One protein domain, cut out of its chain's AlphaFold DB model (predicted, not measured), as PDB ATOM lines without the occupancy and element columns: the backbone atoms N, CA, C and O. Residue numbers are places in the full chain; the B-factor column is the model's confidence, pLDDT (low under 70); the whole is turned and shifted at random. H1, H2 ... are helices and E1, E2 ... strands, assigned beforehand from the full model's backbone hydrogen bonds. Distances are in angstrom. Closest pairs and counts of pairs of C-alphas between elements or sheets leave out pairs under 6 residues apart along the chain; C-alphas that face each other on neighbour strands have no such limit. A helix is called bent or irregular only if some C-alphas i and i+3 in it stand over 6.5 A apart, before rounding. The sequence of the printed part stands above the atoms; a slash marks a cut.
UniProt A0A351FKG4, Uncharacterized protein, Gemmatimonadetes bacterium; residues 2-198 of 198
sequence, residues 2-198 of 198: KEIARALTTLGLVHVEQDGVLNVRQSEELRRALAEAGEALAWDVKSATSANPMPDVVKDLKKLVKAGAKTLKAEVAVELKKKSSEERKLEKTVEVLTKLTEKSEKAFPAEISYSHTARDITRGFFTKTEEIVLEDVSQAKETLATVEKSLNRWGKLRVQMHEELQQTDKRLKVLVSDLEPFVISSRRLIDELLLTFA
ATOM      1  N   LYS A   2     170.950 146.073 212.891       91.56
ATOM      2  CA  LYS A   2     169.711 145.863 212.105       91.56
ATOM      3  C   LYS A   2     169.982 145.278 210.713       91.56
ATOM      4  O   LYS A   2     169.274 144.371 210.298       91.56
ATOM      5  N   GLU A   3     171.014 145.769 210.033       93.94
ATOM      6  CA  GLU A   3     171.415 145.294 208.702       93.94
ATOM      7  C   GLU A   3     171.953 143.861 208.742       93.94
ATOM      8  O   GLU A   3     171.453 143.024 208.004       93.94
ATOM      9  N   ILE A   4     172.843 143.546 209.691       95.62
ATOM     10  CA  ILE A   4     173.335 142.178 209.950       95.62
ATOM     11  C   ILE A   4     172.167 141.212 210.192       95.62
ATOM     12  O   ILE A   4     172.066 140.164 209.558       95.62
ATOM     13  N   ALA A   5     171.236 141.579 211.081       96.31
ATOM     14  CA  ALA A   5     170.050 140.773 211.359       96.31
ATOM     15  C   ALA A   5     169.203 140.565 210.096       96.31
ATOM     16  O   ALA A   5     168.746 139.454 209.843       96.31
ATOM     17  N   ARG A   6     169.025 141.610 209.279       96.25
ATOM     18  CA  ARG A   6     168.306 141.520 208.006       96.25
ATOM     19  C   ARG A   6     169.012 140.585 207.026       96.25
ATOM     20  O   ARG A   6     168.343 139.727 206.469       96.25
ATOM     21  N   ALA A   7     170.324 140.719 206.845       96.56
ATOM     22  CA  ALA A   7     171.115 139.891 205.937       96.56
ATOM     23  C   ALA A   7     171.040 138.404 206.318       96.56
ATOM     24  O   ALA A   7     170.687 137.571 205.482       96.56
ATOM     25  N   LEU A   8     171.260 138.082 207.597       97.38
ATOM     26  CA  LEU A   8     171.148 136.714 208.113       97.38
ATOM     27  C   LEU A   8     169.735 136.149 207.936       97.38
ATOM     28  O   LEU A   8     169.579 135.002 207.525       97.38
ATOM     29  N   THR A   9     168.691 136.941 208.206       97.69
ATOM     30  CA  THR A   9     167.314 136.494 207.966       97.69
ATOM     31  C   THR A   9     167.027 136.287 206.482       97.69
ATOM     32  O   THR A   9     166.378 135.303 206.140       97.69
ATOM     33  N   THR A  10     167.494 137.171 205.597       96.31
ATOM     34  CA  THR A  10     167.314 137.020 204.147       96.31
ATOM     35  C   THR A  10     167.961 135.728 203.650       96.31
ATOM     36  O   THR A  10     167.333 134.985 202.904       96.31
ATOM     37  N   LEU A  11     169.163 135.397 204.122       97.31
ATOM     38  CA  LEU A  11     169.814 134.124 203.801       97.31
ATOM     39  C   LEU A  11     169.066 132.924 204.396       97.31
ATOM     40  O   LEU A  11     168.923 131.903 203.730       97.31
ATOM     41  N   GLY A  12     168.508 133.062 205.601       96.75
ATOM     42  CA  GLY A  12     167.606 132.062 206.174       96.75
ATOM     43  C   GLY A  12     166.342 131.841 205.334       96.75
ATOM     44  O   GLY A  12     165.887 130.710 205.193       96.75
ATOM     45  N   LEU A  13     165.785 132.892 204.724       96.25
ATOM     46  CA  LEU A  13     164.641 132.768 203.815       96.25
ATOM     47  C   LEU A  13     165.003 132.045 202.526       96.25
ATOM     48  O   LEU A  13     164.245 131.185 202.092       96.25
ATOM     49  N   VAL A  14     166.154 132.377 201.948       95.12
ATOM     50  CA  VAL A  14     166.690 131.696 200.766       95.12
ATOM     51  C   VAL A  14     166.925 130.216 201.067       95.12
ATOM     52  O   VAL A  14     166.538 129.362 200.278       95.12
ATOM     53  N   HIS A  15     167.475 129.900 202.239       95.81
ATOM     54  CA  HIS A  15     167.649 128.524 202.694       95.81
ATOM     55  C   HIS A  15     166.312 127.773 202.780       95.81
ATOM     56  O   HIS A  15     166.229 126.632 202.341       95.81
ATOM     57  N   VAL A  16     165.255 128.403 203.308       94.94
ATOM     58  CA  VAL A  16     163.902 127.813 203.327       94.94
ATOM     59  C   VAL A  16     163.320 127.670 201.918       94.94
ATOM     60  O   VAL A  16     162.632 126.698 201.640       94.94
ATOM     61  N   GLU A  17     163.574 128.625 201.027       93.56
ATOM     62  CA  GLU A  17     163.119 128.576 199.635       93.56
ATOM     63  C   GLU A  17     163.797 127.472 198.815       93.56
ATOM     64  O   GLU A  17     163.170 126.920 197.917       93.56
ATOM     65  N   GLN A  18     165.055 127.158 199.116       92.88
ATOM     66  CA  GLN A  18     165.875 126.174 198.404       92.88
ATOM     67  C   GLN A  18     165.910 124.807 199.104       92.88
ATOM     68  O   GLN A  18     166.869 124.056 198.931       92.88
ATOM     69  N   ASP A  19     164.916 124.507 199.944       89.44
ATOM     70  CA  ASP A  19     164.807 123.242 200.684       89.44
ATOM     71  C   ASP A  19     166.080 122.869 201.478       89.44
ATOM     72  O   ASP A  19     166.418 121.701 201.661       89.44
ATOM     73  N   GLY A  20     166.790 123.881 201.984       86.75
ATOM     74  CA  GLY A  20     167.907 123.730 202.913       86.75
ATOM     75  C   GLY A  20     169.314 123.875 202.331       86.75
ATOM     76  O   GLY A  20     170.285 123.729 203.074       86.75
ATOM     77  N   VAL A  21     169.473 124.174 201.037       90.06
ATOM     78  CA  VAL A  21     170.805 124.231 200.406       90.06
ATOM     79  C   VAL A  21     171.084 125.594 199.787       90.06
ATOM     80  O   VAL A  21     170.573 125.913 198.720       90.06
ATOM     81  N   LEU A  22     171.975 126.363 200.425       92.50
ATOM     82  CA  LEU A  22     172.515 127.600 199.861       92.50
ATOM     83  C   LEU A  22     173.548 127.300 198.771       92.50
ATOM     84  O   LEU A  22     174.415 126.438 198.933       92.50
ATOM     85  N   ASN A  23     173.522 128.063 197.679       93.88
ATOM     86  CA  ASN A  23     174.565 127.979 196.656       93.88
ATOM     87  C   ASN A  23     175.896 128.596 197.139       93.88
ATOM     88  O   ASN A  23     175.981 129.193 198.215       93.88
ATOM     89  N   VAL A  24     176.954 128.470 196.331       94.12
ATOM     90  CA  VAL A  24     178.309 128.946 196.681       94.12
ATOM     91  C   VAL A  24     178.326 130.436 197.024       94.12
ATOM     92  O   VAL A  24     178.922 130.834 198.022       94.12
ATOM     93  N   ARG A  25     177.636 131.260 196.229       94.75
ATOM     94  CA  ARG A  25     177.574 132.707 196.448       94.75
ATOM     95  C   ARG A  25     176.829 133.045 197.739       94.75
ATOM     96  O   ARG A  25     177.323 133.837 198.528       94.75
ATOM     97  N   GLN A  26     175.681 132.421 197.974       95.62
ATOM     98  CA  GLN A  26     174.870 132.627 199.177       95.62
ATOM     99  C   GLN A  26     175.588 132.136 200.440       95.62
ATOM    100  O   GLN A  26     175.489 132.753 201.493       95.62
ATOM    101  N   SER A  27     176.359 131.052 200.333       94.69
ATOM    102  CA  SER A  27     177.205 130.558 201.424       94.69
ATOM    103  C   SER A  27     178.329 131.539 201.768       94.69
ATOM    104  O   SER A  27     178.664 131.710 202.937       94.69
ATOM    105  N   GLU A  28     178.904 132.208 200.768       95.94
ATOM    106  CA  GLU A  28     179.891 133.272 200.982       95.94
ATOM    107  C   GLU A  28     179.254 134.537 201.579       95.94
ATOM    108  O   GLU A  28     179.801 135.123 202.510       95.94
ATOM    109  N   GLU A  29     178.064 134.924 201.116       96.81
ATOM    110  CA  GLU A  29     177.278 136.006 201.725       96.81
ATOM    111  C   GLU A  29     176.938 135.687 203.196       96.81
ATOM    112  O   GLU A  29     177.048 136.560 204.059       96.81
ATOM    113  N   LEU A  30     176.622 134.424 203.510       97.25
ATOM    114  CA  LEU A  30     176.412 133.949 204.878       97.25
ATOM    115  C   LEU A  30     177.679 134.028 205.721       97.25
ATOM    116  O   LEU A  30     177.619 134.528 206.842       97.25
ATOM    117  N   ARG A  31     178.828 133.596 205.191       96.31
ATOM    118  CA  ARG A  31     180.115 133.715 205.889       96.31
ATOM    119  C   ARG A  31     180.402 135.166 206.278       96.31
ATOM    120  O   ARG A  31     180.752 135.421 207.425       96.31
ATOM    121  N   ARG A  32     180.207 136.114 205.356       96.44
ATOM    122  CA  ARG A  32     180.419 137.550 205.618       96.44
ATOM    123  C   ARG A  32     179.461 138.088 206.673       96.44
ATOM    124  O   ARG A  32     179.906 138.708 207.632       96.44
ATOM    125  N   ALA A  33     178.170 137.782 206.552       97.44
ATOM    126  CA  ALA A  33     177.174 138.212 207.530       97.44
ATOM    127  C   ALA A  33     177.434 137.624 208.933       97.44
ATOM    128  O   ALA A  33     177.192 138.293 209.937       97.44
ATOM    129  N   LEU A  34     177.939 136.387 209.014       97.19
ATOM    130  CA  LEU A  34     178.360 135.762 210.271       97.19
ATOM    131  C   LEU A  34     179.631 136.404 210.841       97.19
ATOM    132  O   LEU A  34     179.704 136.583 212.052       97.19
ATOM    133  N   ALA A  35     180.601 136.784 210.003       96.12
ATOM    134  CA  ALA A  35     181.800 137.497 210.443       96.12
ATOM    135  C   ALA A  35     181.450 138.872 211.038       96.12
ATOM    136  O   ALA A  35     181.853 139.177 212.157       96.12
ATOM    137  N   GLU A  36     180.613 139.652 210.345       96.56
ATOM    138  CA  GLU A  36     180.102 140.937 210.844       96.56
ATOM    139  C   GLU A  36     179.315 140.770 212.154       96.56
ATOM    140  O   GLU A  36     179.426 141.583 213.073       96.56
ATOM    141  N   ALA A  37     178.512 139.704 212.263       96.50
ATOM    142  CA  ALA A  37     177.819 139.373 213.503       96.50
ATOM    143  C   ALA A  37     178.798 139.025 214.630       96.50
ATOM    144  O   ALA A  37     178.575 139.446 215.766       96.50
ATOM    145  N   GLY A  38     179.858 138.279 214.318       95.06
ATOM    146  CA  GLY A  38     180.876 137.864 215.270       95.06
ATOM    147  C   GLY A  38     181.664 139.030 215.842       95.06
ATOM    148  O   GLY A  38     181.800 139.114 217.059       95.06
ATOM    149  N   GLU A  39     182.077 139.971 214.997       94.25
ATOM    150  CA  GLU A  39     182.711 141.216 215.437       94.25
ATOM    151  C   GLU A  39     181.754 142.037 216.315       94.25
ATOM    152  O   GLU A  39     182.081 142.416 217.439       94.25
ATOM    153  N   ALA A  40     180.517 142.241 215.856       95.75
ATOM    154  CA  ALA A  40     179.548 143.065 216.574       95.75
ATOM    155  C   ALA A  40     179.078 142.464 217.914       95.75
ATOM    156  O   ALA A  40     178.552 143.190 218.762       95.75
ATOM    157  N   LEU A  41     179.213 141.149 218.101       95.75
ATOM    158  CA  LEU A  41     178.802 140.418 219.305       95.75
ATOM    159  C   LEU A  41     179.982 139.838 220.097       95.75
ATOM    160  O   LEU A  41     179.751 139.038 221.014       95.75
ATOM    161  N   ALA A  42     181.209 140.254 219.768       94.38
ATOM    162  CA  ALA A  42     182.447 139.847 220.429       94.38
ATOM    163  C   ALA A  42     182.595 138.316 220.545       94.38
ATOM    164  O   ALA A  42     182.817 137.760 221.627       94.38
ATOM    165  N   TRP A  43     182.386 137.599 219.436       95.25
ATOM    166  CA  TRP A  43     182.565 136.142 219.393       95.25
ATOM    167  C   TRP A  43     184.027 135.724 219.562       95.25
ATOM    168  O   TRP A  43     184.277 134.629 220.059       95.25
ATOM    169  N   ASP A  44     184.969 136.601 219.233       92.12
ATOM    170  CA  ASP A  44     186.392 136.473 219.542       92.12
ATOM    171  C   ASP A  44     186.635 136.350 221.054       92.12
ATOM    172  O   ASP A  44     187.256 135.391 221.512       92.12
ATOM    173  N   VAL A  45     186.038 137.236 221.857       91.38
ATOM    174  CA  VAL A  45     186.131 137.191 223.324       91.38
ATOM    175  C   VAL A  45     185.507 135.905 223.867       91.38
ATOM    176  O   VAL A  45     186.055 135.279 224.777       91.38
ATOM    177  N   LYS A  46     184.371 135.473 223.306       91.31
ATOM    178  CA  LYS A  46     183.730 134.200 223.684       91.31
ATOM    179  C   LYS A  46     184.617 133.003 223.355       91.31
ATOM    180  O   LYS A  46     184.693 132.088 224.168       91.31
ATOM    181  N   SER A  47     185.278 133.025 222.198       89.75
ATOM    182  CA  SER A  47     186.233 131.994 221.781       89.75
ATOM    183  C   SER A  47     187.421 131.922 222.740       89.75
ATOM    184  O   SER A  47     187.766 130.848 223.221       89.75
ATOM    185  N   ALA A  48     187.977 133.074 223.122       88.81
ATOM    186  CA  ALA A  48     189.130 133.148 224.017       88.81
ATOM    187  C   ALA A  48     188.823 132.739 225.474       88.81
ATOM    188  O   ALA A  48     189.721 132.325 226.204       88.81
ATOM    189  N   THR A  49     187.570 132.872 225.924       89.56
ATOM    190  CA  THR A  49     187.180 132.679 227.337       89.56
ATOM    191  C   THR A  49     186.355 131.420 227.606       89.56
ATOM    192  O   THR A  49     186.114 131.091 228.769       89.56
ATOM    193  N   SER A  50     185.935 130.689 226.570       88.25
ATOM    194  CA  SER A  50     185.137 129.467 226.698       88.25
ATOM    195  C   SER A  50     185.791 128.303 225.968       88.25
ATOM    196  O   SER A  50     186.112 128.395 224.790       88.25
ATOM    197  N   ALA A  51     185.881 127.151 226.635       86.81
ATOM    198  CA  ALA A  51     186.302 125.902 225.996       86.81
ATOM    199  C   ALA A  51     185.297 125.400 224.937       86.81
ATOM    200  O   ALA A  51     185.623 124.530 224.133       86.81
ATOM    201  N   ASN A  52     184.060 125.915 224.946       90.75
ATOM    202  CA  ASN A  52     183.035 125.607 223.952       90.75
ATOM    203  C   ASN A  52     182.151 126.846 223.694       90.75
ATOM    204  O   ASN A  52     181.090 126.981 224.312       90.75
ATOM    205  N   PRO A  53     182.562 127.766 222.804       93.00
ATOM    206  CA  PRO A  53     181.821 129.002 222.517       93.00
ATOM    207  C   PRO A  53     180.564 128.787 221.649       93.00
ATOM    208  O   PRO A  53     179.681 129.647 221.609       93.00
ATOM    209  N   MET A  54     180.446 127.639 220.969       94.50
ATOM    210  CA  MET A  54     179.398 127.363 219.977       94.50
ATOM    211  C   MET A  54     177.957 127.573 220.492       94.50
ATOM    212  O   MET A  54     177.175 128.213 219.786       94.50
ATOM    213  N   PRO A  55     177.550 127.112 221.695       95.19
ATOM    214  CA  PRO A  55     176.179 127.306 222.176       95.19
ATOM    215  C   PRO A  55     175.769 128.782 222.296       95.19
ATOM    216  O   PRO A  55     174.638 129.139 221.954       95.19
ATOM    217  N   ASP A  56     176.683 129.648 222.738       94.75
ATOM    218  CA  ASP A  56     176.416 131.082 222.876       94.75
ATOM    219  C   ASP A  56     176.369 131.791 221.521       94.75
ATOM    220  O   ASP A  56     175.522 132.661 221.307       94.75
ATOM    221  N   VAL A  57     177.216 131.376 220.580       95.94
ATOM    222  CA  VAL A  57     177.204 131.870 219.197       95.94
ATOM    223  C   VAL A  57     175.912 131.471 218.476       95.94
ATOM    224  O   VAL A  57     175.248 132.302 217.856       95.94
ATOM    225  N   VAL A  58     175.472 130.220 218.631       96.19
ATOM    226  CA  VAL A  58     174.184 129.743 218.099       96.19
ATOM    227  C   VAL A  58     173.016 130.524 218.698       96.19
ATOM    228  O   VAL A  58     172.070 130.887 217.991       96.19
ATOM    229  N   LYS A  59     173.061 130.811 220.002       96.69
ATOM    230  CA  LYS A  59     172.044 131.627 220.680       96.69
ATOM    231  C   LYS A  59     171.979 133.037 220.095       96.69
ATOM    232  O   LYS A  59     170.877 133.557 219.900       96.69
ATOM    233  N   ASP A  60     173.122 133.640 219.797       97.19
ATOM    234  CA  ASP A  60     173.206 134.944 219.147       97.19
ATOM    235  C   ASP A  60     172.655 134.928 217.722       97.19
ATOM    236  O   ASP A  60     171.799 135.754 217.396       97.19
ATOM    237  N   LEU A  61     173.047 133.947 216.904       97.38
ATOM    238  CA  LEU A  61     172.508 133.766 215.555       97.38
ATOM    239  C   LEU A  61     170.977 133.652 215.586       97.38
ATOM    240  O   LEU A  61     170.278 134.393 214.891       97.38
ATOM    241  N   LYS A  62     170.433 132.790 216.456       97.38
ATOM    242  CA  LYS A  62     168.978 132.629 216.623       97.38
ATOM    243  C   LYS A  62     168.303 133.951 217.011       97.38
ATOM    244  O   LYS A  62     167.210 134.242 216.521       97.38
ATOM    245  N   LYS A  63     168.921 134.772 217.870       97.44
ATOM    246  CA  LYS A  63     168.389 136.099 218.236       97.44
ATOM    247  C   LYS A  63     168.394 137.065 217.051       97.44
ATOM    248  O   LYS A  63     167.380 137.728 216.831       97.44
ATOM    249  N   LEU A  64     169.490 137.133 216.294       97.81
ATOM    250  CA  LEU A  64     169.607 138.006 215.124       97.81
ATOM    251  C   LEU A  64     168.572 137.652 214.062       97.81
ATOM    252  O   LEU A  64     167.820 138.527 213.637       97.81
ATOM    253  N   VAL A  65     168.453 136.368 213.716       97.75
ATOM    254  CA  VAL A  65     167.488 135.912 212.709       97.75
ATOM    255  C   VAL A  65     166.051 136.205 213.148       97.75
ATOM    256  O   VAL A  65     165.250 136.669 212.338       97.75
ATOM    257  N   LYS A  66     165.707 136.018 214.431       97.31
ATOM    258  CA  LYS A  66     164.377 136.381 214.958       97.31
ATOM    259  C   LYS A  66     164.116 137.888 214.900       97.31
ATOM    260  O   LYS A  66     163.004 138.303 214.568       97.31
ATOM    261  N   ALA A  67     165.115 138.711 215.217       96.69
ATOM    262  CA  ALA A  67     164.994 140.166 215.160       96.69
ATOM    263  C   ALA A  67     164.822 140.672 213.714       96.69
ATOM    264  O   ALA A  67     163.944 141.503 213.451       96.69
ATOM    265  N   GLY A  68     165.604 140.135 212.774       97.31
ATOM    266  CA  GLY A  68     165.467 140.430 211.348       97.31
ATOM    267  C   GLY A  68     164.116 139.965 210.806       97.31
ATOM    268  O   GLY A  68     163.416 140.750 210.170       97.31
ATOM    269  N   ALA A  69     163.663 138.762 211.173       96.94
ATOM    270  CA  ALA A  69     162.365 138.232 210.756       96.94
ATOM    271  C   ALA A  69     161.189 139.070 211.265       96.94
ATOM    272  O   ALA A  69     160.248 139.322 210.515       96.94
ATOM    273  N   LYS A  70     161.244 139.564 212.510       96.06
ATOM    274  CA  LYS A  70     160.232 140.493 213.037       96.06
ATOM    275  C   LYS A  70     160.157 141.775 212.203       96.06
ATOM    276  O   LYS A  70     159.061 142.248 211.918       96.06
ATOM    277  N   THR A  71     161.313 142.318 211.821       96.06
ATOM    278  CA  THR A  71     161.405 143.542 211.014       96.06
ATOM    279  C   THR A  71     160.853 143.311 209.610       96.06
ATOM    280  O   THR A  71     159.920 144.000 209.207       96.06
ATOM    281  N   LEU A  72     161.341 142.279 208.912       96.25
ATOM    282  CA  LEU A  72     160.882 141.924 207.566       96.25
ATOM    283  C   LEU A  72     159.381 141.613 207.537       96.25
ATOM    284  O   LEU A  72     158.675 142.047 206.635       96.25
ATOM    285  N   LYS A  73     158.853 140.918 208.549       95.81
ATOM    286  CA  LYS A  73     157.419 140.621 208.638       95.81
ATOM    287  C   LYS A  73     156.566 141.887 208.750       95.81
ATOM    288  O   LYS A  73     155.496 141.957 208.149       95.81
ATOM    289  N   ALA A  74     157.027 142.886 209.504       96.31
ATOM    290  CA  ALA A  74     156.337 144.169 209.597       96.31
ATOM    291  C   ALA A  74     156.346 144.910 208.249       96.31
ATOM    292  O   ALA A  74     155.314 145.437 207.837       96.31
ATOM    293  N   GLU A  75     157.474 144.900 207.538       94.94
ATOM    294  CA  GLU A  75     157.591 145.499 206.203       94.94
ATOM    295  C   GLU A  75     156.684 144.803 205.180       94.94
ATOM    296  O   GLU A  75     155.938 145.474 204.469       94.94
ATOM    297  N   VAL A  76     156.675 143.466 205.159       95.69
ATOM    298  CA  VAL A  76     155.794 142.666 204.293       95.69
ATOM    299  C   VAL A  76     154.325 142.974 204.578       95.69
ATOM    300  O   VAL A  76     153.554 143.189 203.645       95.69
ATOM    301  N   ALA A  77     153.924 143.064 205.849       96.12
ATOM    302  CA  ALA A  77     152.559 143.431 206.224       96.12
ATOM    303  C   ALA A  77     152.174 144.848 205.760       96.12
ATOM    304  O   ALA A  77     151.061 145.057 205.267       96.12
ATOM    305  N   VAL A  78     153.084 145.820 205.893       96.00
ATOM    306  CA  VAL A  78     152.877 147.183 205.384       96.00
ATOM    307  C   VAL A  78     152.694 147.163 203.868       96.00
ATOM    308  O   VAL A  78     151.766 147.794 203.359       96.00
ATOM    309  N   GLU A  79     153.535 146.425 203.149       95.12
ATOM    310  CA  GLU A  79     153.486 146.384 201.692       95.12
ATOM    311  C   GLU A  79     152.238 145.651 201.180       95.12
ATOM    312  O   GLU A  79     151.539 146.183 200.321       95.12
ATOM    313  N   LEU A  80     151.852 144.521 201.787       94.81
ATOM    314  CA  LEU A  80     150.586 143.831 201.496       94.81
ATOM    315  C   LEU A  80     149.380 144.768 201.646       94.81
ATOM    316  O   LEU A  80     148.506 144.806 200.777       94.81
ATOM    317  N   LYS A  81     149.354 145.579 202.712       94.38
ATOM    318  CA  LYS A  81     148.296 146.575 202.929       94.38
ATOM    319  C   LYS A  81     148.294 147.668 201.858       94.38
ATOM    320  O   LYS A  81     147.229 148.149 201.480       94.38
ATOM    321  N   LYS A  82     149.460 148.084 201.354       93.94
ATOM    322  CA  LYS A  82     149.513 149.028 200.228       93.94
ATOM    323  C   LYS A  82     148.941 148.385 198.968       93.94
ATOM    324  O   LYS A  82     148.053 148.984 198.360       93.94
ATOM    325  N   LYS A  83     149.379 147.164 198.637       94.31
ATOM    326  CA  LYS A  83     148.956 146.435 197.430       94.31
ATOM    327  C   LYS A  83     147.452 146.182 197.386       94.31
ATOM    328  O   LYS A  83     146.859 146.339 196.325       94.31
ATOM    329  N   SER A  84     146.811 145.893 198.519       90.12
ATOM    330  CA  SER A  84     145.351 145.701 198.575       90.12
ATOM    331  C   SER A  84     144.539 146.966 198.264       90.12
ATOM    332  O   SER A  84     143.365 146.874 197.913       90.12
ATOM    333  N   SER A  85     145.153 148.149 198.367       93.31
ATOM    334  CA  SER A  85     144.519 149.442 198.068       93.31
ATOM    335  C   SER A  85     144.999 150.091 196.767       93.31
ATOM    336  O   SER A  85     144.479 151.140 196.396       93.31
ATOM    337  N   GLU A  86     145.990 149.504 196.092       93.88
ATOM    338  CA  GLU A  86     146.659 150.112 194.936       93.88
ATOM    339  C   GLU A  86     145.710 150.320 193.755       93.88
ATOM    340  O   GLU A  86     145.686 151.405 193.188       93.88
ATOM    341  N   GLU A  87     144.876 149.324 193.445       92.31
ATOM    342  CA  GLU A  87     143.888 149.404 192.358       92.31
ATOM    343  C   GLU A  87     142.968 150.609 192.523       92.31
ATOM    344  O   GLU A  87     142.927 151.488 191.672       92.31
ATOM    345  N   ARG A  88     142.344 150.717 193.700       93.62
ATOM    346  CA  ARG A  88     141.437 151.819 194.036       93.62
ATOM    347  C   ARG A  88     142.123 153.182 194.004       93.62
ATOM    348  O   ARG A  88     141.474 154.194 193.765       93.62
ATOM    349  N   LYS A  89     143.422 153.250 194.310       95.12
ATOM    350  CA  LYS A  89     144.187 154.504 194.235       95.12
ATOM    351  C   LYS A  89     144.489 154.893 192.790       95.12
ATOM    352  O   LYS A  89     144.407 156.073 192.463       95.12
ATOM    353  N   LEU A  90     144.799 153.921 191.935       95.00
ATOM    354  CA  LEU A  90     144.991 154.152 190.505       95.00
ATOM    355  C   LEU A  90     143.676 154.547 189.822       95.00
ATOM    356  O   LEU A  90     143.670 155.507 189.063       95.00
ATOM    357  N   GLU A  91     142.553 153.916 190.170       94.12
ATOM    358  CA  GLU A  91     141.212 154.324 189.711       94.12
ATOM    359  C   GLU A  91     140.901 155.778 190.096       94.12
ATOM    360  O   GLU A  91     140.529 156.583 189.247       94.12
ATOM    361  N   LYS A  92     141.159 156.170 191.351       95.44
ATOM    362  CA  LYS A  92     141.026 157.574 191.779       95.44
ATOM    363  C   LYS A  92     141.944 158.523 191.013       95.44
ATOM    364  O   LYS A  92     141.571 159.665 190.774       95.44
ATOM    365  N   THR A  93     143.143 158.072 190.649       95.62
ATOM    366  CA  THR A  93     144.079 158.870 189.845       95.62
ATOM    367  C   THR A  93     143.500 159.122 188.456       95.62
ATOM    368  O   THR A  93     143.525 160.258 187.990       95.62
ATOM    369  N   VAL A  94     142.913 158.096 187.832       95.81
ATOM    370  CA  VAL A  94     142.194 158.217 186.554       95.81
ATOM    371  C   VAL A  94     141.040 159.205 186.686       95.81
ATOM    372  O   VAL A  94     140.970 160.145 185.907       95.81
ATOM    373  N   GLU A  95     140.196 159.086 187.716       95.56
ATOM    374  CA  GLU A  95     139.087 160.028 187.940       95.56
ATOM    375  C   GLU A  95     139.555 161.486 188.094       95.56
ATOM    376  O   GLU A  95     138.911 162.408 187.584       95.56
ATOM    377  N   VAL A  96     140.656 161.716 188.820       94.81
ATOM    378  CA  VAL A  96     141.246 163.052 188.992       94.81
ATOM    379  C   VAL A  96     141.764 163.588 187.659       94.81
ATOM    380  O   VAL A  96     141.462 164.729 187.313       94.81
ATOM    381  N   LEU A  97     142.497 162.766 186.905       94.88
ATOM    382  CA  LEU A  97     143.010 163.120 185.586       94.88
ATOM    383  C   LEU A  97     141.868 163.455 184.621       94.88
ATOM    384  O   LEU A  97     141.895 164.528 184.027       94.88
ATOM    385  N   THR A  98     140.821 162.628 184.546       95.12
ATOM    386  CA  THR A  98     139.630 162.889 183.720       95.12
ATOM    387  C   THR A  98     139.018 164.249 184.045       95.12
ATOM    388  O   THR A  98     138.838 165.069 183.146       95.12
ATOM    389  N   LYS A  99     138.804 164.557 185.331       95.06
ATOM    390  CA  LYS A  99     138.282 165.869 185.754       95.06
ATOM    391  C   LYS A  99     139.194 167.027 185.356       95.06
ATOM    392  O   LYS A  99     138.693 168.106 185.058       95.06
ATOM    393  N   LEU A 100     140.516 166.849 185.375       93.31
ATOM    394  CA  LEU A 100     141.456 167.888 184.939       93.31
ATOM    395  C   LEU A 100     141.390 168.118 183.427       93.31
ATOM    396  O   LEU A 100     141.503 169.263 183.001       93.31
ATOM    397  N   THR A 101     141.123 167.079 182.628       92.69
ATOM    398  CA  THR A 101     140.975 167.231 181.169       92.69
ATOM    399  C   THR A 101     139.749 168.049 180.745       92.69
ATOM    400  O   THR A 101     139.700 168.537 179.615       92.69
ATOM    401  N   GLU A 102     138.775 168.211 181.644       93.00
ATOM    402  CA  GLU A 102     137.528 168.955 181.429       93.00
ATOM    403  C   GLU A 102     137.585 170.397 181.974       93.00
ATOM    404  O   GLU A 102     136.648 171.174 181.775       93.00
ATOM    405  N   LYS A 103     138.658 170.781 182.682       89.50
ATOM    406  CA  LYS A 103     138.799 172.117 183.285       89.50
ATOM    407  C   LYS A 103     139.370 173.153 182.312       89.50
ATOM    408  O   LYS A 103     140.011 172.832 181.320       89.50
ATOM    409  N   SER A 104     139.160 174.432 182.637       81.69
ATOM    410  CA  SER A 104     139.808 175.560 181.954       81.69
ATOM    411  C   SER A 104     141.287 175.694 182.335       81.69
ATOM    412  O   SER A 104     141.628 175.392 183.478       81.69
ATOM    413  N   GLU A 105     142.097 176.321 181.476       84.88
ATOM    414  CA  GLU A 105     143.538 176.598 181.688       84.88
ATOM    415  C   GLU A 105     143.888 177.239 183.044       84.88
ATOM    416  O   GLU A 105     144.948 177.000 183.604       84.88
ATOM    417  N   LYS A 106     142.967 177.999 183.654       85.69
ATOM    418  CA  LYS A 106     143.165 178.599 184.990       85.69
ATOM    419  C   LYS A 106     143.325 177.583 186.130       85.69
ATOM    420  O   LYS A 106     143.630 177.983 187.249       85.69
ATOM    421  N   ALA A 107     143.023 176.309 185.888       88.00
ATOM    422  CA  ALA A 107     143.165 175.235 186.867       88.00
ATOM    423  C   ALA A 107     144.591 174.667 186.944       88.00
ATOM    424  O   ALA A 107     144.821 173.776 187.761       88.00
ATOM    425  N   PHE A 108     145.499 175.158 186.100       93.75
ATOM    426  CA  PHE A 108     146.882 174.718 186.009       93.75
ATOM    427  C   PHE A 108     147.836 175.812 186.531       93.75
ATOM    428  O   PHE A 108     147.492 176.999 186.474       93.75
ATOM    429  N   PRO A 109     149.008 175.438 187.079       93.62
ATOM    430  CA  PRO A 109     149.544 174.078 187.157       93.62
ATOM    431  C   PRO A 109     148.815 173.193 188.179       93.62
ATOM    432  O   PRO A 109     148.271 173.675 189.174       93.62
ATOM    433  N   ALA A 110     148.793 171.885 187.923       94.12
ATOM    434  CA  ALA A 110     148.195 170.884 188.799       94.12
ATOM    435  C   ALA A 110     149.195 169.766 189.108       94.12
ATOM    436  O   ALA A 110     149.774 169.172 188.203       94.12
ATOM    437  N   GLU A 111     149.358 169.441 190.386       95.50
ATOM    438  CA  GLU A 111     150.245 168.366 190.831       95.50
ATOM    439  C   GLU A 111     149.458 167.084 191.103       95.50
ATOM    440  O   GLU A 111     148.421 167.093 191.774       95.50
ATOM    441  N   ILE A 112     149.964 165.961 190.598       94.75
ATOM    442  CA  ILE A 112     149.407 164.633 190.844       94.75
ATOM    443  C   ILE A 112     150.525 163.701 191.292       94.75
ATOM    444  O   ILE A 112     151.598 163.659 190.696       94.75
ATOM    445  N   SER A 113     150.232 162.895 192.310       95.38
ATOM    446  CA  SER A 113     151.071 161.773 192.708       95.38
ATOM    447  C   SER A 113     150.285 160.471 192.637       95.38
ATOM    448  O   SER A 113     149.164 160.384 193.149       95.38
ATOM    449  N   TYR A 114     150.872 159.447 192.026       95.19
ATOM    450  CA  TYR A 114     150.316 158.098 192.030       95.19
ATOM    451  C   TYR A 114     151.412 157.053 192.180       95.19
ATOM    452  O   TYR A 114     152.554 157.246 191.773       95.19
ATOM    453  N   SER A 115     151.053 155.913 192.768       95.62
ATOM    454  CA  SER A 115     151.965 154.784 192.922       95.62
ATOM    455  C   SER A 115     151.436 153.563 192.196       95.62
ATOM    456  O   SER A 115     150.245 153.263 192.264       95.62
ATOM    457  N   HIS A 116     152.333 152.819 191.564       96.12
ATOM    458  CA  HIS A 116     152.008 151.569 190.898       96.12
ATOM    459  C   HIS A 116     153.106 150.530 191.124       96.12
ATOM    460  O   HIS A 116     154.270 150.844 191.385       96.12
ATOM    461  N   THR A 117     152.740 149.259 191.001       96.44
ATOM    462  CA  THR A 117     153.712 148.172 191.026       96.44
ATOM    463  C   THR A 117     154.552 148.180 189.749       96.44
ATOM    464  O   THR A 117     154.040 148.303 188.631       96.44
ATOM    465  N   ALA A 118     155.860 148.038 189.923       94.94
ATOM    466  CA  ALA A 118     156.849 147.898 188.869       94.94
ATOM    467  C   ALA A 118     157.740 146.683 189.155       94.94
ATOM    468  O   ALA A 118     157.777 146.163 190.271       94.94
ATOM    469  N   ARG A 119     158.448 146.220 188.125       93.50
ATOM    470  CA  ARG A 119     159.416 145.131 188.232       93.50
ATOM    471  C   ARG A 119     160.681 145.513 187.486       93.50
ATOM    472  O   ARG A 119     160.596 145.960 186.344       93.50
ATOM    473  N   ASP A 120     161.816 145.308 188.133       91.81
ATOM    474  CA  ASP A 120     163.145 145.463 187.553       91.81
ATOM    475  C   ASP A 120     163.988 144.205 187.813       91.81
ATOM    476  O   ASP A 120     163.742 143.463 188.766       91.81
ATOM    477  N   ILE A 121     164.981 143.960 186.958       82.69
ATOM    478  CA  ILE A 121     165.855 142.781 187.025       82.69
ATOM    479  C   ILE A 121     166.677 142.769 188.323       82.69
ATOM    480  O   ILE A 121     166.934 141.701 188.870       82.69
ATOM    481  N   THR A 122     167.074 143.936 188.837       80.94
ATOM    482  CA  THR A 122     167.983 144.034 189.990       80.94
ATOM    483  C   THR A 122     167.267 143.993 191.335       80.94
ATOM    484  O   THR A 122     167.810 143.466 192.302       80.94
ATOM    485  N   ARG A 123     166.052 144.546 191.413       78.00
ATOM    486  CA  ARG A 123     165.299 144.707 192.672       78.00
ATOM    487  C   ARG A 123     164.069 143.809 192.774       78.00
ATOM    488  O   ARG A 123     163.420 143.804 193.814       78.00
ATOM    489  N   GLY A 124     163.732 143.076 191.714       89.12
ATOM    490  CA  GLY A 124     162.475 142.339 191.638       89.12
ATOM    491  C   GLY A 124     161.283 143.296 191.579       89.12
ATOM    492  O   GLY A 124     161.317 144.301 190.862       89.12
ATOM    493  N   PHE A 125     160.213 142.976 192.306       94.06
ATOM    494  CA  PHE A 125     159.031 143.830 192.396       94.06
ATOM    495  C   PHE A 125     159.220 144.968 193.397       94.06
ATOM    496  O   PHE A 125     159.718 144.778 194.503       94.06
ATOM    497  N   PHE A 126     158.756 146.157 193.027       93.06
ATOM    498  CA  PHE A 126     158.765 147.325 193.898       93.06
ATOM    499  C   PHE A 126     157.586 148.253 193.602       93.06
ATOM    500  O   PHE A 126     156.950 148.186 192.548       93.06
ATOM    501  N   THR A 127     157.295 149.143 194.545       93.81
ATOM    502  CA  THR A 127     156.317 150.218 194.362       93.81
ATOM    503  C   THR A 127     157.026 151.445 193.816       93.81
ATOM    504  O   THR A 127     157.892 151.998 194.493       93.81
ATOM    505  N   LYS A 128     156.666 151.868 192.604       94.81
ATOM    506  CA  LYS A 128     157.108 153.139 192.030       94.81
ATOM    507  C   LYS A 128     156.080 154.212 192.369       94.81
ATOM    508  O   LYS A 128     154.890 153.956 192.221       94.81
ATOM    509  N   THR A 129     156.537 155.378 192.811       95.50
ATOM    510  CA  THR A 129     155.709 156.583 192.940       95.50
ATOM    511  C   THR A 129     156.140 157.564 191.864       95.50
ATOM    512  O   THR A 129     157.335 157.804 191.711       95.50
ATOM    513  N   GLU A 130     155.170 158.079 191.124       95.38
ATOM    514  CA  GLU A 130     155.334 159.140 190.138       95.38
ATOM    515  C   GLU A 130     154.762 160.425 190.737       95.38
ATOM    516  O   GLU A 130     153.688 160.409 191.342       95.38
ATOM    517  N   GLU A 131     155.486 161.522 190.565       96.44
ATOM    518  CA  GLU A 131     155.063 162.874 190.917       96.44
ATOM    519  C   GLU A 131     155.127 163.695 189.632       96.44
ATOM    520  O   GLU A 131     156.187 163.804 189.014       96.44
ATOM    521  N   ILE A 132     153.977 164.188 189.181       94.62
ATOM    522  CA  ILE A 132     153.829 164.855 187.888       94.62
ATOM    523  C   ILE A 132     153.211 166.226 188.123       94.62
ATOM    524  O   ILE A 132     152.153 166.337 188.747       94.62
ATOM    525  N   VAL A 133     153.865 167.254 187.589       95.69
ATOM    526  CA  VAL A 133     153.303 168.597 187.450       95.69
ATOM    527  C   VAL A 133     152.728 168.702 186.044       95.69
ATOM    528  O   VAL A 133     153.427 168.446 185.066       95.69
ATOM    529  N   LEU A 134     151.443 169.016 185.958       95.25
ATOM    530  CA  LEU A 134     150.727 169.243 184.712       95.25
ATOM    531  C   LEU A 134     150.585 170.749 184.523       95.25
ATOM    532  O   LEU A 134     149.982 171.416 185.361       95.25
ATOM    533  N   GLU A 135     151.124 171.269 183.431       95.00
ATOM    534  CA  GLU A 135     151.107 172.697 183.097       95.00
ATOM    535  C   GLU A 135     149.848 173.106 182.324       95.00
ATOM    536  O   GLU A 135     149.463 174.271 182.350       95.00
ATOM    537  N   ASP A 136     149.196 172.158 181.647       94.25
ATOM    538  CA  ASP A 136     148.022 172.422 180.818       94.25
ATOM    539  C   ASP A 136     147.107 171.189 180.655       94.25
ATOM    540  O   ASP A 136     147.394 170.064 181.092       94.25
ATOM    541  N   VAL A 137     145.976 171.410 179.980       94.50
ATOM    542  CA  VAL A 137     144.979 170.375 179.669       94.50
ATOM    543  C   VAL A 137     145.544 169.269 178.760       94.50
ATOM    544  O   VAL A 137     145.107 168.117 178.862       94.50
ATOM    545  N   SER A 138     146.489 169.577 177.865       93.88
ATOM    546  CA  SER A 138     147.092 168.589 176.957       93.88
ATOM    547  C   SER A 138     147.922 167.576 177.735       93.88
ATOM    548  O   SER A 138     147.732 166.369 177.575       93.88
ATOM    549  N   GLN A 139     148.758 168.047 178.660       94.56
ATOM    550  CA  GLN A 139     149.557 167.191 179.534       94.56
ATOM    551  C   GLN A 139     148.673 166.307 180.421       94.56
ATOM    552  O   GLN A 139     148.974 165.125 180.618       94.56
ATOM    553  N   ALA A 140     147.541 166.830 180.908       94.06
ATOM    554  CA  ALA A 140     146.561 166.029 181.639       94.06
ATOM    555  C   ALA A 140     145.987 164.887 180.776       94.06
ATOM    556  O   ALA A 140     145.886 163.753 181.249       94.06
ATOM    557  N   LYS A 141     145.663 165.151 179.501       95.31
ATOM    558  CA  LYS A 141     145.159 164.137 178.552       95.31
ATOM    559  C   LYS A 141     146.207 163.083 178.208       95.31
ATOM    560  O   LYS A 141     145.893 161.894 178.176       95.31
ATOM    561  N   GLU A 142     147.446 163.497 177.966       95.38
ATOM    562  CA  GLU A 142     148.560 162.587 177.677       95.38
ATOM    563  C   GLU A 142     148.866 161.674 178.870       95.38
ATOM    564  O   GLU A 142     149.042 160.458 178.715       95.38
ATOM    565  N   THR A 143     148.857 162.244 180.077       95.62
ATOM    566  CA  THR A 143     149.052 161.499 181.324       95.62
ATOM    567  C   THR A 143     147.906 160.517 181.562       95.62
ATOM    568  O   THR A 143     148.165 159.343 181.833       95.62
ATOM    569  N   LEU A 144     146.651 160.947 181.380       96.50
ATOM    570  CA  LEU A 144     145.471 160.080 181.462       96.50
ATOM    571  C   LEU A 144     145.595 158.877 180.523       96.50
ATOM    572  O   LEU A 144     145.545 157.734 180.977       96.50
ATOM    573  N   ALA A 145     145.860 159.125 179.238       96.06
ATOM    574  CA  ALA A 145     145.999 158.071 178.240       96.06
ATOM    575  C   ALA A 145     147.129 157.081 178.581       96.06
ATOM    576  O   ALA A 145     147.027 155.885 178.301       96.06
ATOM    577  N   THR A 146     148.217 157.565 179.184       95.31
ATOM    578  CA  THR A 146     149.360 156.737 179.600       95.31
ATOM    579  C   THR A 146     149.007 155.848 180.791       95.31
ATOM    580  O   THR A 146     149.316 154.649 180.782       95.31
ATOM    581  N   VAL A 147     148.333 156.418 181.793       94.81
ATOM    582  CA  VAL A 147     147.853 155.701 182.981       94.81
ATOM    583  C   VAL A 147     146.852 154.624 182.568       94.81
ATOM    584  O   VAL A 147     147.075 153.457 182.887       94.81
ATOM    585  N   GLU A 148     145.825 154.964 181.785       95.12
ATOM    586  CA  GLU A 148     144.780 154.030 181.333       95.12
ATOM    587  C   GLU A 148     145.346 152.844 180.546       95.12
ATOM    588  O   GLU A 148     145.027 151.688 180.843       95.12
ATOM    589  N   LYS A 149     146.258 153.100 179.597       95.19
ATOM    590  CA  LYS A 149     146.948 152.034 178.844       95.19
ATOM    591  C   LYS A 149     147.761 151.107 179.751       95.19
ATOM    592  O   LYS A 149     147.960 149.936 179.419       95.19
ATOM    593  N   SER A 150     148.238 151.615 180.886       95.31
ATOM    594  CA  SER A 150     149.118 150.889 181.802       95.31
ATOM    595  C   SER A 150     148.380 150.159 182.927       95.31
ATOM    596  O   SER A 150     148.948 149.217 183.482       95.31
ATOM    597  N   LEU A 151     147.120 150.509 183.231       93.94
ATOM    598  CA  LEU A 151     146.346 149.945 184.352       93.94
ATOM    599  C   LEU A 151     146.346 148.417 184.373       93.94
ATOM    600  O   LEU A 151     146.673 147.813 185.393       93.94
ATOM    601  N   ASN A 152     146.042 147.774 183.242       93.38
ATOM    602  CA  ASN A 152     145.999 146.310 183.162       93.38
ATOM    603  C   ASN A 152     147.373 145.683 183.457       93.38
ATOM    604  O   ASN A 152     147.485 144.701 184.193       93.38
ATOM    605  N   ARG A 153     148.452 146.270 182.916       95.19
ATOM    606  CA  ARG A 153     149.822 145.804 183.177       95.19
ATOM    607  C   ARG A 153     150.172 145.955 184.656       95.19
ATOM    608  O   ARG A 153     150.683 145.007 185.248       95.19
ATOM    609  N   TRP A 154     149.909 147.117 185.249       96.44
ATOM    610  CA  TRP A 154     150.176 147.360 186.667       96.44
ATOM    611  C   TRP A 154     149.332 146.458 187.570       96.44
ATOM    612  O   TRP A 154     149.864 145.919 188.535       96.44
ATOM    613  N   GLY A 155     148.073 146.191 187.211       94.75
ATOM    614  CA  GLY A 155     147.206 145.239 187.906       94.75
ATOM    615  C   GLY A 155     147.790 143.825 187.944       94.75
ATOM    616  O   GLY A 155     147.858 143.216 189.011       94.75
ATOM    617  N   LYS A 156     148.310 143.324 186.815       95.62
ATOM    618  CA  LYS A 156     149.002 142.022 186.769       95.62
ATOM    619  C   LYS A 156     150.252 141.997 187.650       95.62
ATOM    620  O   LYS A 156     150.434 141.057 188.420       95.62
ATOM    621  N   LEU A 157     151.090 143.033 187.571       96.56
ATOM    622  CA  LEU A 157     152.302 143.127 188.393       96.56
ATOM    623  C   LEU A 157     151.971 143.209 189.888       96.56
ATOM    624  O   LEU A 157     152.647 142.581 190.698       96.56
ATOM    625  N   ARG A 158     150.914 143.937 190.256       96.62
ATOM    626  CA  ARG A 158     150.416 144.035 191.633       96.62
ATOM    627  C   ARG A 158     150.015 142.673 192.184       96.62
ATOM    628  O   ARG A 158     150.377 142.362 193.314       96.62
ATOM    629  N   VAL A 159     149.269 141.874 191.416       96.44
ATOM    630  CA  VAL A 159     148.864 140.517 191.828       96.44
ATOM    631  C   VAL A 159     150.095 139.643 192.067       96.44
ATOM    632  O   VAL A 159     150.207 139.051 193.136       96.44
ATOM    633  N   GLN A 160     151.060 139.654 191.144       96.12
ATOM    634  CA  GLN A 160     152.310 138.900 191.292       96.12
ATOM    635  C   GLN A 160     153.103 139.331 192.535       96.12
ATOM    636  O   GLN A 160     153.485 138.493 193.348       96.12
ATOM    637  N   MET A 161     153.286 140.639 192.745       96.62
ATOM    638  CA  MET A 161     153.959 141.157 193.941       96.62
ATOM    639  C   MET A 161     153.214 140.772 195.226       96.62
ATOM    640  O   MET A 161     153.836 140.455 196.236       96.62
ATOM    641  N   HIS A 162     151.880 140.790 195.212       96.44
ATOM    642  CA  HIS A 162     151.074 140.389 196.360       96.44
ATOM    643  C   HIS A 162     151.263 138.901 196.697       96.44
ATOM    644  O   HIS A 162     151.424 138.557 197.868       96.44
ATOM    645  N   GLU A 163     151.293 138.026 195.691       95.81
ATOM    646  CA  GLU A 163     151.579 136.598 195.866       95.81
ATOM    647  C   GLU A 163     152.990 136.366 196.424       95.81
ATOM    648  O   GLU A 163     153.144 135.631 197.402       95.81
ATOM    649  N   GLU A 164     154.013 137.038 195.889       94.75
ATOM    650  CA  GLU A 164     155.390 136.939 196.397       94.75
ATOM    651  C   GLU A 164     155.513 137.400 197.856       94.75
ATOM    652  O   GLU A 164     156.169 136.745 198.671       94.75
ATOM    653  N   LEU A 165     154.834 138.490 198.227       96.44
ATOM    654  CA  LEU A 165     154.784 138.967 199.609       96.44
ATOM    655  C   LEU A 165     154.100 137.950 200.536       96.44
ATOM    656  O   LEU A 165     154.578 137.710 201.647       96.44
ATOM    657  N   GLN A 166     153.017 137.305 200.088       96.56
ATOM    658  CA  GLN A 166     152.360 136.240 200.852       96.56
ATOM    659  C   GLN A 166     153.259 135.014 201.026       96.56
ATOM    660  O   GLN A 166     153.300 134.434 202.114       96.56
ATOM    661  N   GLN A 167     153.991 134.613 199.983       95.75
ATOM    662  CA  GLN A 167     154.957 133.518 200.085       95.75
ATOM    663  C   GLN A 167     156.114 133.882 201.018       95.75
ATOM    664  O   GLN A 167     156.513 133.064 201.846       95.75
ATOM    665  N   THR A 168     156.591 135.125 200.970       95.50
ATOM    666  CA  THR A 168     157.620 135.631 201.888       95.50
ATOM    667  C   THR A 168     157.146 135.581 203.345       95.50
ATOM    668  O   THR A 168     157.878 135.087 204.200       95.50
ATOM    669  N   ASP A 169     155.912 136.005 203.650       95.75
ATOM    670  CA  ASP A 169     155.346 135.887 205.007       95.75
ATOM    671  C   ASP A 169     155.242 134.423 205.472       95.75
ATOM    672  O   ASP A 169     155.560 134.112 206.623       95.75
ATOM    673  N   LYS A 170     154.853 133.499 204.581       95.94
ATOM    674  CA  LYS A 170     154.832 132.057 204.887       95.94
ATOM    675  C   LYS A 170     156.234 131.525 205.192       95.94
ATOM    676  O   LYS A 170     156.416 130.872 206.216       95.94
ATOM    677  N   ARG A 171     157.228 131.845 204.361       95.56
ATOM    678  CA  ARG A 171     158.626 131.421 204.557       95.56
ATOM    679  C   ARG A 171     159.227 132.009 205.833       95.56
ATOM    680  O   ARG A 171     159.888 131.291 206.574       95.56
ATOM    681  N   LEU A 172     158.927 133.271 206.155       96.06
ATOM    682  CA  LEU A 172     159.310 133.896 207.427       96.06
ATOM    683  C   LEU A 172     158.736 133.139 208.629       96.06
ATOM    684  O   LEU A 172     159.431 132.966 209.630       96.06
ATOM    685  N   LYS A 173     157.481 132.677 208.547       95.12
ATOM    686  CA  LYS A 173     156.872 131.855 209.605       95.12
ATOM    687  C   LYS A 173     157.597 130.521 209.761       95.12
ATOM    688  O   LYS A 173     157.932 130.193 210.892       95.12
ATOM    689  N   VAL A 174     157.874 129.820 208.658       94.94
ATOM    690  CA  VAL A 174     158.613 128.542 208.661       94.94
ATOM    691  C   VAL A 174     159.998 128.715 209.285       94.94
ATOM    692  O   VAL A 174     160.322 128.025 210.250       94.94
ATOM    693  N   LEU A 175     160.769 129.699 208.808       95.81
ATOM    694  CA  LEU A 175     162.108 129.997 209.318       95.81
ATOM    695  C   LEU A 175     162.099 130.249 210.830       95.81
ATOM    696  O   LEU A 175     162.954 129.756 211.552       95.81
ATOM    697  N   VAL A 176     161.144 131.038 211.329       94.19
ATOM    698  CA  VAL A 176     161.088 131.384 212.757       94.19
ATOM    699  C   VAL A 176     160.550 130.235 213.614       94.19
ATOM    700  O   VAL A 176     160.951 130.134 214.778       94.19
ATOM    701  N   SER A 177     159.656 129.395 213.078       92.50
ATOM    702  CA  SER A 177     159.137 128.224 213.795       92.50
ATOM    703  C   SER A 177     160.181 127.129 213.957       92.50
ATOM    704  O   SER A 177     160.197 126.482 215.001       92.50
ATOM    705  N   ASP A 178     161.065 126.963 212.972       91.50
ATOM    706  CA  ASP A 178     162.148 125.992 213.024       91.50
ATOM    707  C   ASP A 178     163.445 126.573 212.445       91.50
ATOM    708  O   ASP A 178     163.701 126.557 211.241       91.50
ATOM    709  N   LEU A 179     164.270 127.121 213.340       94.38
ATOM    710  CA  LEU A 179     165.579 127.679 212.996       94.38
ATOM    711  C   LEU A 179     166.674 126.616 212.928       94.38
ATOM    712  O   LEU A 179     167.783 126.929 212.494       94.38
ATOM    713  N   GLU A 180     166.416 125.401 213.413       94.44
ATOM    714  CA  GLU A 180     167.463 124.401 213.593       94.44
ATOM    715  C   GLU A 180     168.113 123.985 212.265       94.44
ATOM    716  O   GLU A 180     169.344 124.001 212.207       94.44
ATOM    717  N   PRO A 181     167.366 123.752 211.167       94.75
ATOM    718  CA  PRO A 181     167.966 123.455 209.869       94.75
ATOM    719  C   PRO A 181     168.941 124.539 209.392       94.75
ATOM    720  O   PRO A 181     170.041 124.230 208.939       94.75
ATOM    721  N   PHE A 182     168.575 125.816 209.551       96.25
ATOM    722  CA  PHE A 182     169.425 126.940 209.150       96.25
ATOM    723  C   PHE A 182     170.666 127.092 210.045       96.25
ATOM    724  O   PHE A 182     171.751 127.440 209.584       96.25
ATOM    725  N   VAL A 183     170.531 126.811 211.342       95.62
ATOM    726  CA  VAL A 183     171.662 126.822 212.278       95.62
ATOM    727  C   VAL A 183     172.633 125.685 211.975       95.62
ATOM    728  O   VAL A 183     173.840 125.916 211.941       95.62
ATOM    729  N   ILE A 184     172.123 124.477 211.718       94.50
ATOM    730  CA  ILE A 184     172.939 123.314 211.354       94.50
ATOM    731  C   ILE A 184     173.719 123.596 210.070       94.50
ATOM    732  O   ILE A 184     174.928 123.366 210.040       94.50
ATOM    733  N   SER A 185     173.073 124.152 209.039       93.31
ATOM    734  CA  SER A 185     173.755 124.491 207.783       93.31
ATOM    735  C   SER A 185     174.796 125.606 207.949       93.31
ATOM    736  O   SER A 185     175.820 125.600 207.264       93.31
ATOM    737  N   SER A 186     174.603 126.510 208.915       95.25
ATOM    738  CA  SER A 186     175.559 127.576 209.246       95.25
ATOM    739  C   SER A 186     176.745 127.105 210.097       95.25
ATOM    740  O   SER A 186     177.769 127.788 210.150       95.25
ATOM    741  N   ARG A 187     176.640 125.953 210.774       94.25
ATOM    742  CA  ARG A 187     177.575 125.538 211.833       94.25
ATOM    743  C   ARG A 187     179.024 125.447 211.369       94.25
ATOM    744  O   ARG A 187     179.896 125.982 212.038       94.25
ATOM    745  N   ARG A 188     179.270 124.854 210.196       93.62
ATOM    746  CA  ARG A 188     180.627 124.752 209.634       93.62
ATOM    747  C   ARG A 188     181.274 126.125 209.433       93.62
ATOM    748  O   ARG A 188     182.450 126.288 209.720       93.62
ATOM    749  N   LEU A 189     180.510 127.111 208.959       95.19
ATOM    750  CA  LEU A 189     181.012 128.475 208.754       95.19
ATOM    751  C   LEU A 189     181.300 129.171 210.086       95.19
ATOM    752  O   LEU A 189     182.258 129.927 210.192       95.19
ATOM    753  N   ILE A 190     180.482 128.902 211.104       95.19
ATOM    754  CA  ILE A 190     180.715 129.398 212.460       95.19
ATOM    755  C   ILE A 190     181.988 128.780 213.046       95.19
ATOM    756  O   ILE A 190     182.797 129.510 213.607       95.19
ATOM    757  N   ASP A 191     182.189 127.468 212.892       93.50
ATOM    758  CA  ASP A 191     183.411 126.786 213.331       93.50
ATOM    759  C   ASP A 191     184.652 127.370 212.633       93.50
ATOM    760  O   ASP A 191     185.633 127.691 213.299       93.50
ATOM    761  N   GLU A 192     184.589 127.586 211.312       92.38
ATOM    762  CA  GLU A 192     185.647 128.264 210.545       92.38
ATOM    763  C   GLU A 192     185.976 129.647 211.133       92.38
ATOM    764  O   GLU A 192     187.144 129.959 211.338       92.38
ATOM    765  N   LEU A 193     184.961 130.458 211.449       92.50
ATOM    766  CA  LEU A 193     185.153 131.788 212.036       92.50
ATOM    767  C   LEU A 193     185.754 131.726 213.444       92.50
ATOM    768  O   LEU A 193     186.680 132.470 213.754       92.50
ATOM    769  N   LEU A 194     185.274 130.827 214.298       90.44
ATOM    770  CA  LEU A 194     185.782 130.700 215.665       90.44
ATOM    771  C   LEU A 194     187.246 130.255 215.703       90.44
ATOM    772  O   LEU A 194     187.998 130.739 216.548       90.44
ATOM    773  N   LEU A 195     187.659 129.403 214.760       87.88
ATOM    774  CA  LEU A 195     189.059 129.014 214.579       87.88
ATOM    775  C   LEU A 195     189.945 130.174 214.113       87.88
ATOM    776  O   LEU A 195     191.133 130.159 214.401       87.88
ATOM    777  N   THR A 196     189.400 131.175 213.413       85.31
ATOM    778  CA  THR A 196     190.179 132.376 213.051       85.31
ATOM    779  C   THR A 196     190.400 133.337 214.218       85.31
ATOM    780  O   THR A 196     191.274 134.193 214.127       85.31
ATOM    781  N   PHE A 197     189.621 133.212 215.297       77.88
ATOM    782  CA  PHE A 197     189.752 134.047 216.495       77.88
ATOM    783  C   PHE A 197     190.617 133.423 217.598       77.88
ATOM    784  O   PHE A 197     190.982 134.132 218.536       77.88
ATOM    785  N   ALA A 198     190.867 132.114 217.524       61.84
ATOM    786  CA  ALA A 198     191.678 131.359 218.479       61.84
ATOM    787  C   ALA A 198     193.173 131.461 218.144       61.84
ATOM    788  O   ALA A 198     193.973 131.529 219.103       61.84
TER     789      ALA A 198
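AT A GLANCE: This is residues 2 to 198 of the 198 residues of an uncharacterized protein of Gemmatimonadetes bacterium (UniProt A0A351FKG4). Two long, bent helices, H4 and H5, run opposite ways along a rod; at one end the shorter helices H1, H2, H3 and H6 gather round the first part of H4, and H1 crosses both long helices. At the other end the long hairpin of E1 and E2 joins H4 to H5 and folds back along them. The printed part has 197 residues, in the order H1, H2, H3, H4, E1, E2, H5, H6, with one antiparallel sheet, E1 - E2. The class is mostly helix; the whole is loose, with a radius of gyration of the C-alphas of 23.8 A and spans of 81 by 29 by 25 A.

IN THESE COORDINATES: H1, residues 2 to 17, begins with C-alpha 2 at (169.711, 145.863, 212.105) and is 22.3 A long. H2, residues 24 to 40, is 24.4 A; H3, residues 43 to 49, is 9.8 A. H4, residues 54 to 101, was assigned as one helix by its hydrogen bonds but is bent, C-alphas 84 and 87 being 7.4 A apart; its arms are H4a, residues 54 to 84, 44.2 A, and H4b, residues 87 to 101, 21.2 A. E1, residues 110 to 120, is 29.5 A and bends by 63 degrees at residue 117; E2, residues 124 to 134, is 30.2 A. H5, residues 137 to 177, likewise assigned as one helix, is bent, with C-alphas 149 and 152 7.2 A apart; its arms are H5a, residues 137 to 149, 18.5 A, and H5b, residues 152 to 177, 37.9 A. H6, residues 180 to 197, is 24.5 A and irregular, with C-alphas 185 and 188 7.1 A apart; C-alpha 197 is at (189.752, 134.047, 216.495).

HOW THE PARTS SIT: H1 and H2 form a helical hairpin at a shallow tilt of 32 degrees, closest at the C-alphas of Ile 4 and Ala 33, 6.0 A. H1 touches H4a, about perpendicular at 83 degrees, closest at the C-alphas of Arg 6 and Gly 68, 4.5 A. H6 touches H3, closest at the C-alphas of Asp 44 and Phe 197, 5.1 A. H4a and H5b touch, opposite ways at a shallow tilt of 27 degrees, closest at the C-alphas of Val 76 and Leu 165, 6.1 A. H4b and H5a touch, opposite ways at a shallow tilt of 28 degrees, closest at the C-alphas of Thr 101 and Val 137, 5.3 A. In the hairpin E1 and E2, N 112 and O 132 are within hydrogen-bond range at 2.9 A. The closest C-alphas of E1 and H5b are Thr 117 and Arg 158, 5.3 A. In H1, H2, H3, H4a, H4b, H5a and H5b every O i to N i+4 pair is within hydrogen-bond range; in H6, 12 of 14.

THE WHOLE: The C-alphas of Ala 51 and Ser 104 are the farthest apart, 81.0 A. The printed part has no cut, and no link is long. Mean pLDDT of the printed part is 94.0; residue 198, the chain's last, is under 70.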